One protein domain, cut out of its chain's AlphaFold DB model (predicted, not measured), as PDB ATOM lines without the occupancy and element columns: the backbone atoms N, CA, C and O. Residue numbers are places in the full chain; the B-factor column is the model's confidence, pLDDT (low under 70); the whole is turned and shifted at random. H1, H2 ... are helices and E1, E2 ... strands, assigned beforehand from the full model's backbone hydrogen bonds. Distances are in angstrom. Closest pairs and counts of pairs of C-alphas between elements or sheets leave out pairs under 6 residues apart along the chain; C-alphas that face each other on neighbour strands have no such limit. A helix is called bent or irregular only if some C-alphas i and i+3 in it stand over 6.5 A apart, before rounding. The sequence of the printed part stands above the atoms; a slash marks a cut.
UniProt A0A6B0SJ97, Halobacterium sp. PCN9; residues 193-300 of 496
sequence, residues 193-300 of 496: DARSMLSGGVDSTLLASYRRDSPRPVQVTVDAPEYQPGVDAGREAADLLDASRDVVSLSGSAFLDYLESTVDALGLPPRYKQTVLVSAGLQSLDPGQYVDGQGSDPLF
ATOM      1  N   ASP A 193     -48.118  54.391  13.444       94.00
ATOM      2  CA  ASP A 193     -47.496  55.039  14.604       94.00
ATOM      3  C   ASP A 193     -47.523  54.196  15.895       94.00
ATOM      4  O   ASP A 193     -47.043  54.647  16.933       94.00
ATOM      5  N   ALA A 194     -48.054  52.970  15.854       94.94
ATOM      6  CA  ALA A 194     -48.043  52.078  17.010       94.94
ATOM      7  C   ALA A 194     -46.612  51.638  17.369       94.94
ATOM      8  O   ALA A 194     -45.757  51.502  16.493       94.94
ATOM      9  N   ARG A 195     -46.342  51.297  18.627       95.88
ATOM     10  CA  ARG A 195     -45.015  50.846  19.083       95.88
ATOM     11  C   ARG A 195     -45.021  49.344  19.358       95.88
ATOM     12  O   ARG A 195     -45.961  48.831  19.955       95.88
ATOM     13  N   SER A 196     -43.994  48.628  18.910       95.50
ATOM     14  CA  SER A 196     -43.843  47.204  19.239       95.50
ATOM     15  C   SER A 196     -43.217  47.058  20.627       95.50
ATOM     16  O   SER A 196     -42.240  47.744  20.927       95.50
ATOM     17  N   MET A 197     -43.749  46.174  21.468       95.94
ATOM     18  CA  MET A 197     -43.134  45.817  22.745       95.94
ATOM     19  C   MET A 197     -42.165  44.653  22.529       95.94
ATOM     20  O   MET A 197     -42.553  43.608  22.010       95.94
ATOM     21  N   LEU A 198     -40.900  44.848  22.896       95.00
ATOM     22  CA  LEU A 198     -39.796  43.937  22.603       95.00
ATOM     23  C   LEU A 198     -39.279  43.296  23.895       95.00
ATOM     24  O   LEU A 198     -38.694  43.974  24.739       95.00
ATOM     25  N   SER A 199     -39.477  41.983  24.037       93.44
ATOM     26  CA  SER A 199     -38.934  41.197  25.156       93.44
ATOM     27  C   SER A 199     -37.582  40.553  24.831       93.44
ATOM     28  O   SER A 199     -36.913  40.057  25.731       93.44
ATOM     29  N   GLY A 200     -37.201  40.525  23.550       92.44
ATOM     30  CA  GLY A 200     -36.073  39.749  23.030       92.44
ATOM     31  C   GLY A 200     -36.453  38.329  22.592       92.44
ATOM     32  O   GLY A 200     -35.749  37.718  21.791       92.44
ATOM     33  N   GLY A 201     -37.597  37.814  23.058       93.31
ATOM     34  CA  GLY A 201     -38.126  36.513  22.650       93.31
ATOM     35  C   GLY A 201     -38.637  36.507  21.206       93.31
ATOM     36  O   GLY A 201     -39.080  37.540  20.692       93.31
ATOM     37  N   VAL A 202     -38.611  35.320  20.583       92.88
ATOM     38  CA  VAL A 202     -38.923  35.101  19.157       92.88
ATOM     39  C   VAL A 202     -40.236  35.749  18.716       92.88
ATOM     40  O   VAL A 202     -40.250  36.392  17.673       92.88
ATOM     41  N   ASP A 203     -41.293  35.679  19.528       94.06
ATOM     42  CA  ASP A 203     -42.609  36.241  19.200       94.06
ATOM     43  C   ASP A 203     -42.558  37.762  19.006       94.06
ATOM     44  O   ASP A 203     -43.045  38.295  18.009       94.06
ATOM     45  N   SER A 204     -41.917  38.466  19.945       94.81
ATOM     46  CA  SER A 204     -41.798  39.928  19.917       94.81
ATOM     47  C   SER A 204     -40.874  40.411  18.797       94.81
ATOM     48  O   SER A 204     -41.170  41.402  18.129       94.81
ATOM     49  N   THR A 205     -39.789  39.676  18.546       95.75
ATOM     50  CA  THR A 205     -38.810  39.976  17.495       95.75
ATOM     51  C   THR A 205     -39.398  39.718  16.107       95.75
ATOM     52  O   THR A 205     -39.252  40.551  15.212       95.75
ATOM     53  N   LEU A 206     -40.131  38.612  15.931       95.25
ATOM     54  CA  LEU A 206     -40.837  38.290  14.693       95.25
ATOM     55  C   LEU A 206     -41.906  39.344  14.393       95.25
ATOM     56  O   LEU A 206     -41.888  39.915  13.306       95.25
ATOM     57  N   LEU A 207     -42.769  39.678  15.358       94.88
ATOM     58  CA  LEU A 207     -43.767  40.742  15.207       94.88
ATOM     59  C   LEU A 207     -43.128  42.085  14.822       94.88
ATOM     60  O   LEU A 207     -43.605  42.762  13.912       94.88
ATOM     61  N   ALA A 208     -42.041  42.473  15.491       94.75
ATOM     62  CA  ALA A 208     -41.331  43.708  15.180       94.75
ATOM     63  C   ALA A 208     -40.703  43.702  13.770       94.75
ATOM     64  O   ALA A 208     -40.595  44.760  13.151       94.75
ATOM     65  N   SER A 209     -40.378  42.533  13.208       94.94
ATOM     66  CA  SER A 209     -39.813  42.413  11.855       94.94
ATOM     67  C   SER A 209     -40.778  42.797  10.720       94.94
ATOM     68  O   SER A 209     -40.311  43.276   9.685       94.94
ATOM     69  N   TYR A 210     -42.102  42.705  10.936       94.88
ATOM     70  CA  TYR A 210     -43.144  43.238  10.032       94.88
ATOM     71  C   TYR A 210     -43.328  44.758  10.165       94.88
ATOM     72  O   TYR A 210     -44.175  45.350   9.498       94.88
ATOM     73  N   ARG A 211     -42.583  45.403  11.072       91.12
ATOM     74  CA  ARG A 211     -42.822  46.776  11.534       91.12
ATOM     75  C   ARG A 211     -41.570  47.655  11.461       91.12
ATOM     76  O   ARG A 211     -41.423  48.577  12.255       91.12
ATOM     77  N   ARG A 212     -40.688  47.402  10.486       83.44
ATOM     78  CA  ARG A 212     -39.395  48.104  10.316       83.44
ATOM     79  C   ARG A 212     -39.521  49.627  10.205       83.44
ATOM     80  O   ARG A 212     -38.699  50.337  10.765       83.44
ATOM     81  N   ASP A 213     -40.579  50.117   9.559       85.62
ATOM     82  CA  ASP A 213     -40.849  51.559   9.401       85.62
ATOM     83  C   ASP A 213     -41.609  52.185  10.591       85.62
ATOM     84  O   ASP A 213     -42.029  53.342  10.532       85.62
ATOM     85  N   SER A 214     -41.854  51.425  11.664       82.75
ATOM     86  CA  SER A 214     -42.606  51.901  12.834       82.75
ATOM     87  C   SER A 214     -41.711  52.641  13.840       82.75
ATOM     88  O   SER A 214     -40.491  52.472  13.834       82.75
ATOM     89  N   PRO A 215     -42.289  53.451  14.750       90.62
ATOM     90  CA  PRO A 215     -41.530  54.074  15.828       90.62
ATOM     91  C   PRO A 215     -40.789  53.053  16.697       90.62
ATOM     92  O   PRO A 215     -41.203  51.898  16.818       90.62
ATOM     93  N   ARG A 216     -39.720  53.524  17.353       93.44
ATOM     94  CA  ARG A 216     -38.802  52.709  18.165       93.44
ATOM     95  C   ARG A 216     -39.546  51.698  19.046       93.44
ATOM     96  O   ARG A 216     -40.419  52.132  19.816       93.44
ATOM     97  N   PRO A 217     -39.195  50.399  18.995       95.62
ATOM     98  CA  PRO A 217     -39.749  49.426  19.923       95.62
ATOM     99  C   PRO A 217     -39.445  49.822  21.371       95.62
ATOM    100  O   PRO A 217     -38.446  50.491  21.651       95.62
ATOM    101  N   VAL A 218     -40.317  49.411  22.286       96.81
ATOM    102  CA  VAL A 218     -40.143  49.624  23.726       96.81
ATOM    103  C   VAL A 218     -39.849  48.301  24.402       96.81
ATOM    104  O   VAL A 218     -40.573  47.328  24.212       96.81
ATOM    105  N   GLN A 219     -38.834  48.289  25.251       96.62
ATOM    106  CA  GLN A 219     -38.594  47.214  26.197       96.62
ATOM    107  C   GLN A 219     -39.014  47.669  27.597       96.62
ATOM    108  O   GLN A 219     -38.505  48.670  28.098       96.62
ATOM    109  N   VAL A 220     -39.920  46.932  28.240       95.88
ATOM    110  CA  VAL A 220     -40.239  47.108  29.666       95.88
ATOM    111  C   VAL A 220     -39.452  46.061  30.450       95.88
ATOM    112  O   VAL A 220     -39.498  44.878  30.115       95.88
ATOM    113  N   THR A 221     -38.712  46.490  31.469       95.38
ATOM    114  CA  THR A 221     -37.878  45.629  32.317       95.38
ATOM    115  C   THR A 221     -38.005  46.018  33.787       95.38
ATOM    116  O   THR A 221     -38.545  47.075  34.112       95.38
ATOM    117  N   VAL A 222     -37.487  45.177  34.679       95.12
ATOM    118  CA  VAL A 222     -37.273  45.505  36.092       95.12
ATOM    119  C   VAL A 222     -35.795  45.839  36.304       95.12
ATOM    120  O   VAL A 222     -34.925  45.188  35.722       95.12
ATOM    121  N   ASP A 223     -35.517  46.843  37.133       94.56
ATOM    122  CA  ASP A 223     -34.179  47.234  37.586       94.56
ATOM    123  C   ASP A 223     -33.679  46.266  38.672       94.56
ATOM    124  O   ASP A 223     -33.709  46.562  39.869       94.56
ATOM    125  N   ALA A 224     -33.326  45.049  38.255       93.00
ATOM    126  CA  ALA A 224     -32.788  44.009  39.126       93.00
ATOM    127  C   ALA A 224     -31.900  43.022  38.329       93.00
ATOM    128  O   ALA A 224     -32.228  42.716  37.175       93.00
ATOM    129  N   PRO A 225     -30.795  42.499  38.904       93.75
ATOM    130  CA  PRO A 225     -29.846  41.631  38.193       93.75
ATOM    131  C   PRO A 225     -30.477  40.387  37.550       93.75
ATOM    132  O   PRO A 225     -30.042  39.948  36.489       93.75
ATOM    133  N   GLU A 226     -31.529  39.843  38.158       93.25
ATOM    134  CA  GLU A 226     -32.254  38.655  37.698       93.25
ATOM    135  C   GLU A 226     -32.954  38.873  36.344       93.25
ATOM    136  O   GLU A 226     -33.207  37.914  35.615       93.25
ATOM    137  N   TYR A 227     -33.233  40.130  35.981       92.44
ATOM    138  CA  TYR A 227     -33.877  40.516  34.721       92.44
ATOM    139  C   TYR A 227     -32.876  40.939  33.635       92.44
ATOM    140  O   TYR A 227     -33.266  41.101  32.474       92.44
ATOM    141  N   GLN A 228     -31.583  41.047  33.964       94.62
ATOM    142  CA  GLN A 228     -30.527  41.414  33.018       94.62
ATOM    143  C   GLN A 228     -30.495  40.531  31.748       94.62
ATOM    144  O   GLN A 228     -30.384  41.101  30.660       94.62
ATOM    145  N   PRO A 229     -30.707  39.194  31.801       94.88
ATOM    146  CA  PRO A 229     -30.786  38.372  30.590       94.88
ATOM    147  C   PRO A 229     -31.899  38.802  29.620       94.88
ATOM    148  O   PRO A 229     -31.731  38.705  28.408       94.88
ATOM    149  N   GLY A 230     -33.021  39.324  30.133       93.44
ATOM    150  CA  GLY A 230     -34.083  39.899  29.306       93.44
ATOM    151  C   GLY A 230     -33.659  41.223  28.665       93.44
ATOM    152  O   GLY A 230     -33.901  41.443  27.478       93.44
ATOM    153  N   VAL A 231     -32.969  42.091  29.414       95.12
ATOM    154  CA  VAL A 231     -32.401  43.356  28.902       95.12
ATOM    155  C   VAL A 231     -31.408  43.109  27.763       95.12
ATOM    156  O   VAL A 231     -31.416  43.840  26.768       95.12
ATOM    157  N   ASP A 232     -30.581  42.071  27.894       96.69
ATOM    158  CA  ASP A 232     -29.593  41.683  26.891       96.69
ATOM    159  C   ASP A 232     -30.247  41.022  25.669       96.69
ATOM    160  O   ASP A 232     -29.981  41.463  24.552       96.69
ATOM    161  N   ALA A 233     -31.206  40.104  25.846       96.06
ATOM    162  CA  ALA A 233     -31.989  39.543  24.735       96.06
ATOM    163  C   ALA A 233     -32.759  40.625  23.949       96.06
ATOM    164  O   ALA A 233     -32.832  40.591  22.721       96.06
ATOM    165  N   GLY A 234     -33.302  41.635  24.637       96.06
ATOM    166  CA  GLY A 234     -33.911  42.805  23.998       96.06
ATOM    167  C   GLY A 234     -32.906  43.721  23.287       96.06
ATOM    168  O   GLY A 234     -33.298  44.440  22.369       96.06
ATOM    169  N   ARG A 235     -31.614  43.692  23.663       96.75
ATOM    170  CA  ARG A 235     -30.529  44.331  22.896       96.75
ATOM    171  C   ARG A 235     -30.271  43.561  21.609       96.75
ATOM    172  O   ARG A 235     -30.410  44.145  20.543       96.75
ATOM    173  N   GLU A 236     -30.010  42.263  21.717       97.25
ATOM    174  CA  GLU A 236     -29.733  41.385  20.575       97.25
ATOM    175  C   GLU A 236     -30.863  41.416  19.538       97.25
ATOM    176  O   GLU A 236     -30.612  41.542  18.344       97.25
ATOM    177  N   ALA A 237     -32.123  41.380  19.981       96.25
ATOM    178  CA  ALA A 237     -33.274  41.487  19.091       96.25
ATOM    179  C   ALA A 237     -33.382  42.852  18.393       96.25
ATOM    180  O   ALA A 237     -33.802  42.913  17.241       96.25
ATOM    181  N   ALA A 238     -33.006  43.944  19.062       95.62
ATOM    182  CA  ALA A 238     -32.994  45.275  18.460       95.62
ATOM    183  C   ALA A 238     -31.857  45.413  17.429       95.62
ATOM    184  O   ALA A 238     -32.084  45.933  16.337       95.62
ATOM    185  N   ASP A 239     -30.683  44.850  17.729       95.81
ATOM    186  CA  ASP A 239     -29.534  44.793  16.821       95.81
ATOM    187  C   ASP A 239     -29.847  43.934  15.572       95.81
ATOM    188  O   ASP A 239     -29.552  44.338  14.448       95.81
ATOM    189  N   LEU A 240     -30.535  42.793  15.733       95.19
ATOM    190  CA  LEU A 240     -31.024  41.942  14.629       95.19
ATOM    191  C   LEU A 240     -32.053  42.635  13.717       95.19
ATOM    192  O   LEU A 240     -32.219  42.238  12.561       95.19
ATOM    193  N   LEU A 241     -32.762  43.638  14.236       94.44
ATOM    194  CA  LEU A 241     -33.768  44.419  13.513       94.44
ATOM    195  C   LEU A 241     -33.206  45.728  12.925       94.44
ATOM    196  O   LEU A 241     -33.970  46.460  12.298       94.44
ATOM    197  N   ASP A 242     -31.911  46.016  13.121       94.81
ATOM    198  CA  ASP A 242     -31.258  47.302  12.811       94.81
ATOM    199  C   ASP A 242     -32.014  48.506  13.417       94.81
ATOM    200  O   ASP A 242     -32.250  49.537  12.784       94.81
ATOM    201  N   ALA A 243     -32.471  48.345  14.666       92.69
ATOM    202  CA  ALA A 243     -33.387  49.267  15.325       92.69
ATOM    203  C   ALA A 243     -32.874  49.741  16.692       92.69
ATOM    204  O   ALA A 243     -32.483  48.964  17.556       92.69
ATOM    205  N   SER A 244     -32.985  51.043  16.960       93.50
ATOM    206  CA  SER A 244     -32.866  51.572  18.324       93.50
ATOM    207  C   SER A 244     -34.149  51.307  19.121       93.50
ATOM    208  O   SER A 244     -35.233  51.625  18.625       93.50
ATOM    209  N   ARG A 245     -34.035  50.840  20.369       94.88
ATOM    210  CA  ARG A 245     -35.165  50.680  21.306       94.88
ATOM    211  C   ARG A 245     -35.137  51.722  22.422       94.88
ATOM    212  O   ARG A 245     -34.057  52.154  22.825       94.88
ATOM    213  N   ASP A 246     -36.305  52.041  22.962       96.38
ATOM    214  CA  ASP A 246     -36.420  52.753  24.236       96.38
ATOM    215  C   ASP A 246     -36.626  51.725  25.366       96.38
ATOM    216  O   ASP A 246     -37.245  50.680  25.152       96.38
ATOM    217  N   VAL A 247     -36.099  51.993  26.564       96.62
ATOM    218  CA  VAL A 247     -36.166  51.071  27.713       96.62
ATOM    219  C   VAL A 247     -36.863  51.753  28.886       96.62
ATOM    220  O   VAL A 247     -36.421  52.808  29.338       96.62
ATOM    221  N   VAL A 248     -37.925  51.131  29.395       97.00
ATOM    222  CA  VAL A 248     -38.593  51.504  30.648       97.00
ATOM    223  C   VAL A 248     -38.106  50.553  31.733       97.00
ATOM    224  O   VAL A 248     -38.399  49.359  31.680       97.00
ATOM    225  N   SER A 249     -37.354  51.078  32.701       96.44
ATOM    226  CA  SER A 249     -36.867  50.310  33.851       96.44
ATOM    227  C   SER A 249     -37.761  50.567  35.063       96.44
ATOM    228  O   SER A 249     -37.854  51.698  35.539       96.44
ATOM    229  N   LEU A 250     -38.447  49.527  35.531       96.94
ATOM    230  CA  LEU A 250     -39.364  49.560  36.669       96.94
ATOM    231  C   LEU A 250     -38.644  49.155  37.958       96.94
ATOM    232  O   LEU A 250     -37.794  48.267  37.951       96.94
ATOM    233  N   SER A 251     -39.011  49.749  39.092       95.81
ATOM    234  CA  SER A 251     -38.394  49.396  40.375       95.81
ATOM    235  C   SER A 251     -38.969  48.087  40.919       95.81
ATOM    236  O   SER A 251     -40.171  47.996  41.165       95.81
ATOM    237  N   GLY A 252     -38.120  47.087  41.181       93.00
ATOM    238  CA  GLY A 252     -38.560  45.822  41.786       93.00
ATOM    239  C   GLY A 252     -39.216  46.003  43.161       93.00
ATOM    240  O   GLY A 252     -40.181  45.312  43.482       93.00
ATOM    241  N   SER A 253     -38.766  46.987  43.948       94.94
ATOM    242  CA  SER A 253     -39.360  47.321  45.252       94.94
ATOM    243  C   SER A 253     -40.754  47.954  45.175       94.94
ATOM    244  O   SER A 253     -41.456  47.939  46.179       94.94
ATOM    245  N   ALA A 254     -41.172  48.469  44.013       95.88
ATOM    246  CA  ALA A 254     -42.497  49.064  43.800       95.88
ATOM    247  C   ALA A 254     -43.521  48.069  43.211       95.88
ATOM    248  O   ALA A 254     -44.621  48.459  42.827       95.88
ATOM    249  N   PHE A 255     -43.187  46.771  43.125       94.50
ATOM    250  CA  PHE A 255     -44.060  45.768  42.502       94.50
ATOM    251  C   PHE A 255     -45.454  45.667  43.148       94.50
ATOM    252  O   PHE A 255     -46.428  45.420  42.440       94.50
ATOM    253  N   LEU A 256     -45.561  45.861  44.466       96.25
ATOM    254  CA  LEU A 256     -46.853  45.827  45.162       96.25
ATOM    255  C   LEU A 256     -47.730  47.030  44.786       96.25
ATOM    256  O   LEU A 256     -48.902  46.835  44.479       96.25
ATOM    257  N   ASP A 257     -47.148  48.227  44.689       97.31
ATOM    258  CA  ASP A 257     -47.841  49.444  44.243       97.31
ATOM    259  C   ASP A 257     -48.327  49.296  42.787       97.31
ATOM    260  O   ASP A 257     -49.455  49.658  42.441       97.31
ATOM    261  N   TYR A 258     -47.499  48.698  41.917       97.12
ATOM    262  CA  TYR A 258     -47.887  48.377  40.540       97.12
ATOM    263  C   TYR A 258     -49.021  47.344  40.488       97.12
ATOM    264  O   TYR A 258     -49.897  47.437  39.623       97.12
ATOM    265  N   LEU A 259     -49.010  46.349  41.382       96.75
ATOM    266  CA  LEU A 259     -50.058  45.336  41.483       96.75
ATOM    267  C   LEU A 259     -51.383  45.974  41.914       96.75
ATOM    268  O   LEU A 259     -52.379  45.751  41.236       96.75
ATOM    269  N   GLU A 260     -51.385  46.799  42.963       96.81
ATOM    270  CA  GLU A 260     -52.567  47.536  43.437       96.81
ATOM    271  C   GLU A 260     -53.145  48.429  42.326       96.81
ATOM    272  O   GLU A 260     -54.296  48.247  41.928       96.81
ATOM    273  N   SER A 261     -52.314  49.268  41.696       96.88
ATOM    274  CA  SER A 261     -52.728  50.102  40.556       96.88
ATOM    275  C   SER A 261     -53.289  49.284  39.382       96.88
ATOM    276  O   SER A 261     -54.217  49.719  38.697       96.88
ATOM    277  N   THR A 262     -52.756  48.082  39.140       96.94
ATOM    278  CA  THR A 262     -53.252  47.184  38.087       96.94
ATOM    279  C   THR A 262     -54.587  46.538  38.469       96.94
ATOM    280  O   THR A 262     -55.453  46.402  37.606       96.94
ATOM    281  N   VAL A 263     -54.788  46.177  39.740       96.38
ATOM    282  CA  VAL A 263     -56.077  45.683  40.251       96.38
ATOM    283  C   VAL A 263     -57.149  46.761  40.111       96.38
ATOM    284  O   VAL A 263     -58.204  46.474  39.547       96.38
ATOM    285  N   ASP A 264     -56.860  48.001  40.508       95.31
ATOM    286  CA  ASP A 264     -57.768  49.144  40.341       95.31
ATOM    287  C   ASP A 264     -58.091  49.408  38.863       95.31
ATOM    288  O   ASP A 264     -59.249  49.597  38.480       95.31
ATOM    289  N   ALA A 265     -57.074  49.374  37.997       94.38
ATOM    290  CA  ALA A 265     -57.236  49.624  36.570       94.38
ATOM    291  C   ALA A 265     -58.068  48.548  35.848       94.38
ATOM    292  O   ALA A 265     -58.728  48.878  34.858       94.38
ATOM    293  N   LEU A 266     -58.044  47.293  36.316       94.12
ATOM    294  CA  LEU A 266     -58.777  46.158  35.734       94.12
ATOM    295  C   LEU A 266     -60.124  45.876  36.425       94.12
ATOM    296  O   LEU A 266     -61.039  45.344  35.789       94.12
ATOM    297  N   GLY A 267     -60.254  46.215  37.709       95.00
ATOM    298  CA  GLY A 267     -61.347  45.797  38.592       95.00
ATOM    299  C   GLY A 267     -61.266  44.330  39.040       95.00
ATOM    300  O   GLY A 267     -62.243  43.805  39.569       95.00
ATOM    301  N   LEU A 268     -60.148  43.643  38.783       94.19
ATOM    302  CA  LEU A 268     -59.929  42.221  39.079       94.19
ATOM    303  C   LEU A 268     -58.439  41.920  39.327       94.19
ATOM    304  O   LEU A 268     -57.586  42.680  38.862       94.19
ATOM    305  N   PRO A 269     -58.092  40.820  40.025       94.00
ATOM    306  CA  PRO A 269     -56.699  40.408  40.162       94.00
ATOM    307  C   PRO A 269     -56.109  40.014  38.794       94.00
ATOM    308  O   PRO A 269     -56.731  39.243  38.054       94.00
ATOM    309  N   PRO A 270     -54.921  40.531  38.420       93.25
ATOM    310  CA  PRO A 270     -54.337  40.290  37.107       93.25
ATOM    311  C   PRO A 270     -53.979  38.815  36.913       93.25
ATOM    312  O   PRO A 270     -53.416  38.170  37.794       93.25
ATOM    313  N   ARG A 271     -54.254  38.295  35.713       87.25
ATOM    314  CA  ARG A 271     -54.029  36.883  35.365       87.25
ATOM    315  C   ARG A 271     -52.558  36.459  35.380       87.25
ATOM    316  O   ARG A 271     -52.270  35.282  35.568       87.25
ATOM    317  N   TYR A 272     -51.648  37.395  35.128       87.06
ATOM    318  CA  TYR A 272     -50.218  37.142  34.996       87.06
ATOM    319  C   TYR A 272     -49.414  38.243  35.689       87.06
ATOM    320  O   TYR A 272     -49.753  39.423  35.584       87.06
ATOM    321  N   LYS A 273     -48.280  37.886  36.302       86.12
ATOM    322  CA  LYS A 273     -47.324  38.859  36.873       86.12
ATOM    323  C   LYS A 273     -46.802  39.832  35.805       86.12
ATOM    324  O   LYS A 273     -46.575  41.004  36.080       86.12
ATOM    325  N   GLN A 274     -46.689  39.362  34.562       89.12
ATOM    326  CA  GLN A 274     -46.342  40.162  33.391       89.12
ATOM    327  C   GLN A 274     -47.358  41.284  33.125       89.12
ATOM    328  O   GLN A 274     -46.947  42.368  32.728       89.12
ATOM    329  N   THR A 275     -48.656  41.081  33.393       92.44
ATOM    330  CA  THR A 275     -49.689  42.118  33.217       92.44
ATOM    331  C   THR A 275     -49.441  43.324  34.125       92.44
ATOM    332  O   THR A 275     -49.639  44.452  33.687       92.44
ATOM    333  N   VAL A 276     -48.943  43.104  35.348       95.31
ATOM    334  CA  VAL A 276     -48.565  44.178  36.287       95.31
ATOM    335  C   VAL A 276     -47.418  45.022  35.726       95.31
ATOM    336  O   VAL A 276     -47.494  46.248  35.696       95.31
ATOM    337  N   LEU A 277     -46.369  44.363  35.223       94.25
ATOM    338  CA  LEU A 277     -45.204  45.044  34.651       94.25
ATOM    339  C   LEU A 277     -45.553  45.772  33.345       94.25
ATOM    340  O   LEU A 277     -45.134  46.908  33.146       94.25
ATOM    341  N   VAL A 278     -46.360  45.158  32.474       93.62
ATOM    342  CA  VAL A 278     -46.859  45.792  31.244       93.62
ATOM    343  C   VAL A 278     -47.731  47.007  31.571       93.62
ATOM    344  O   VAL A 278     -47.524  48.058  30.976       93.62
ATOM    345  N   SER A 279     -48.635  46.908  32.551       95.19
ATOM    346  CA  SER A 279     -49.467  48.022  33.030       95.19
ATOM    347  C   SER A 279     -48.611  49.213  33.485       95.19
ATOM    348  O   SER A 279     -48.715  50.298  32.913       95.19
ATOM    349  N   ALA A 280     -47.687  49.000  34.429       96.00
ATOM    350  CA  ALA A 280     -46.790  50.048  34.928       96.00
ATOM    351  C   ALA A 280     -45.861  50.616  33.833       96.00
ATOM    352  O   ALA A 280     -45.594  51.820  33.787       96.00
ATOM    353  N   GLY A 281     -45.407  49.764  32.909       95.56
ATOM    354  CA  GLY A 281     -44.641  50.173  31.735       95.56
ATOM    355  C   GLY A 281     -45.436  51.096  30.809       95.56
ATOM    356  O   GLY A 281     -44.946  52.161  30.450       95.56
ATOM    357  N   LEU A 282     -46.678  50.733  30.473       94.75
ATOM    358  CA  LEU A 282     -47.574  51.528  29.627       94.75
ATOM    359  C   LEU A 282     -47.976  52.858  30.278       94.75
ATOM    360  O   LEU A 282     -48.035  53.871  29.586       94.75
ATOM    361  N   GLN A 283     -48.185  52.887  31.598       94.38
ATOM    362  CA  GLN A 283     -48.417  54.128  32.354       94.38
ATOM    363  C   GLN A 283     -47.208  55.086  32.326       94.38
ATOM    364  O   GLN A 283     -47.375  56.291  32.499       94.38
ATOM    365  N   SER A 284     -46.000  54.562  32.093       93.88
ATOM    366  CA  SER A 284     -44.748  55.332  32.013       93.88
ATOM    367  C   SER A 284     -44.415  55.822  30.593       93.88
ATOM    368  O   SER A 284     -43.342  56.385  30.375       93.88
ATOM    369  N   LEU A 285     -45.295  55.581  29.617       94.75
ATOM    370  CA  LEU A 285     -45.082  55.847  28.194       94.75
ATOM    371  C   LEU A 285     -46.125  56.822  27.633       94.75
ATOM    372  O   LEU A 285     -47.187  57.040  28.214       94.75
ATOM    373  N   ASP A 286     -45.835  57.390  26.461       94.12
ATOM    374  CA  ASP A 286     -46.781  58.259  25.759       94.12
ATOM    375  C   ASP A 286     -48.065  57.497  25.362       94.12
ATOM    376  O   ASP A 286     -47.979  56.350  24.896       94.12
ATOM    377  N   PRO A 287     -49.257  58.124  25.456       92.38
ATOM    378  CA  PRO A 287     -50.504  57.535  24.977       92.38
ATOM    379  C   PRO A 287     -50.430  57.149  23.495       92.38
ATOM    380  O   PRO A 287     -50.135  57.975  22.632       92.38
ATOM    381  N   GLY A 288     -50.744  55.893  23.182       92.94
ATOM    382  CA  GLY A 288     -50.649  55.360  21.825       92.94
ATOM    383  C   GLY A 288     -51.106  53.907  21.732       92.94
ATOM    384  O   GLY A 288     -51.565  53.324  22.711       92.94
ATOM    385  N   GLN A 289     -50.979  53.315  20.543       93.50
ATOM    386  CA  GLN A 289     -51.166  51.874  20.375       93.50
ATOM    387  C   GLN A 289     -49.836  51.157  20.624       93.50
ATOM    388  O   GLN A 289     -48.826  51.483  20.002       93.50
ATOM    389  N   TYR A 290     -49.869  50.141  21.477       94.75
ATOM    390  CA  TYR A 290     -48.767  49.215  21.707       94.75
ATOM    391  C   TYR A 290     -49.175  47.827  21.202       94.75
ATOM    392  O   TYR A 290     -50.362  47.496  21.205       94.75
ATOM    393  N   VAL A 291     -48.216  47.051  20.697       94.31
ATOM    394  CA  VAL A 291     -48.459  45.701  20.165       94.31
ATOM    395  C   VAL A 291     -47.352  44.772  20.639       94.31
ATOM    396  O   VAL A 291     -46.175  45.110  20.508       94.31
ATOM    397  N   ASP A 292     -47.720  43.612  21.163       92.94
ATOM    398  CA  ASP A 292     -46.803  42.586  21.646       92.94
ATOM    399  C   ASP A 292     -47.109  41.217  21.010       92.94
ATOM    400  O   ASP A 292     -48.060  41.060  20.245       92.94
ATOM    401  N   GLY A 293     -46.257  40.231  21.296       91.38
ATOM    402  CA  GLY A 293     -46.445  38.841  20.874       91.38
ATOM    403  C   GLY A 293     -47.268  38.000  21.858       91.38
ATOM    404  O   GLY A 293     -47.072  36.785  21.910       91.38
ATOM    405  N   GLN A 294     -48.111  38.602  22.709       89.00
ATOM    406  CA  GLN A 294     -48.805  37.853  23.756       89.00
ATOM    407  C   GLN A 294     -49.792  36.841  23.151       89.00
ATOM    408  O   GLN A 294     -50.665  37.180  22.357       89.00
ATOM    409  N   GLY A 295     -49.686  35.579  23.579       86.81
ATOM    410  CA  GLY A 295     -50.577  34.494  23.146       86.81
ATOM    411  C   GLY A 295     -49.983  33.527  22.115       86.81
ATOM    412  O   GLY A 295     -50.591  32.484  21.878       86.81
ATOM    413  N   SER A 296     -48.786  33.795  21.584       89.81
ATOM    414  CA  SER A 296     -48.064  32.877  20.686       89.81
ATOM    415  C   SER A 296     -47.686  31.547  21.354       89.81
ATOM    416  O   SER A 296     -47.923  30.482  20.783       89.81
ATOM    417  N   ASP A 297     -47.176  31.580  22.590       87.94
ATOM    418  CA  ASP A 297     -46.799  30.390  23.376       87.94
ATOM    419  C   ASP A 297     -47.923  29.319  23.465       87.94
ATOM    420  O   ASP A 297     -47.671  28.151  23.152       87.94
ATOM    421  N   PRO A 298     -49.182  29.658  23.834       83.38
ATOM    422  CA  PRO A 298     -50.319  28.734  23.758       83.38
ATOM    423  C   PRO A 298     -50.595  28.100  22.386       83.38
ATOM    424  O   PRO A 298     -51.160  27.006  22.350       83.38
ATOM    425  N   LEU A 299     -50.239  28.763  21.280       84.88
ATOM    426  CA  LEU A 299     -50.491  28.287  19.914       84.88
ATOM    427  C   LEU A 299     -49.361  27.384  19.400       84.88
ATOM    428  O   LEU A 299     -49.628  26.318  18.846       84.88
ATOM    429  N   PHE A 300     -48.103  27.787  19.604       84.25
ATOM    430  CA  PHE A 300     -46.931  27.104  19.039       84.25
ATOM    431  C   PHE A 300     -46.228  26.148  20.015       84.25
ATOM    432  O   PHE A 300     -45.495  25.255  19.580       84.25
TER     433      PHE A 300
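This is residues 193 to 300 of the 496 residues of a protein of Halobacterium sp. PCN9 (UniProt A0A6B0SJ97). Two short parallel strands, E1 and E2, form the core, with H2 packed along E1 on one side and H4 packed over both strands on the other. H3 crosses H4 on its outer side, H1 lies near H2, and a long link leads away to H5, whose centre is the farthest from the middle. You have 108 residues, with five named helices and two named strands in the order H1, E1, H2, E2, H3, H4, H5; the class is mostly helix. The whole is compact, with a radius of gyration of the C-alphas of 13.8 A, and rounded, spanning 37 by 31 by 28 A.

Start at residues 195 to 196, which pair in parallel with residues 290 to 291. Next comes H1, residues 202 to 209, then E1, residues 218 to 222, and H2, residues 225 to 240. H1 and H2 are close but not clearly touching, the closest C-alphas being those of Thr 205 and Ala 237, 6.0 A apart; they run the same way at a steep tilt of 38 degrees, only just past shallow. The closest C-alphas of E1 and H2 are those of Gln 219 and Gly 234, 6.8 A apart. E2, residues 246 to 250, is the parallel neighbour of E1, at 24 degrees; look for N 219 and O 246 at 2.9 A and N 248 and O 219 at 2.8 A, within hydrogen-bond range. E1, H2 and E2 form a strand-helix-strand unit, two parallel neighbour strands with a helix between, and its crossover is right-handed. H3, residues 252 to 266, and H4, residues 273 to 283, touch about perpendicular at 83 degrees, closest at the C-alphas of Leu 259 and Val 276, 5.5 A. The C-alphas of Gly 281 in H4 and Val 220 in E1, the closest of these two, are 5.7 A apart. H5, residues 296 to 300, is apart from H4. Every O i to N i+4 pair is within hydrogen-bond range in H1, H4 and H5, against 10 of 12 in H2 and 9 of 11 in H3.

Find C-alpha 202 at (-38.923, 35.101, 19.157), where H1 begins its 10.4 A. E1 covers 13.3 A and E2 13.2 A. From C-alpha 225 at (-29.846, 41.631, 38.193), H2 runs 23.6 A. H3 covers 21.1 A, H4 16.0 A and H5 6.1 A, ending at C-alpha 300, (-46.931, 27.104, 19.039). H2 and H3 are irregular: C-alphas 226 and 229 are 7.3 A apart, and C-alphas 253 and 256 are 7.6 A apart.

The two C-alphas farthest apart are those of Asp 242 and Gly 267, at 39.7 A. The printed part has no cut. The link from H4 to H5, residues 284 to 295, is long. The mean pLDDT of the printed part is 93.7, and no printed residue is under 70.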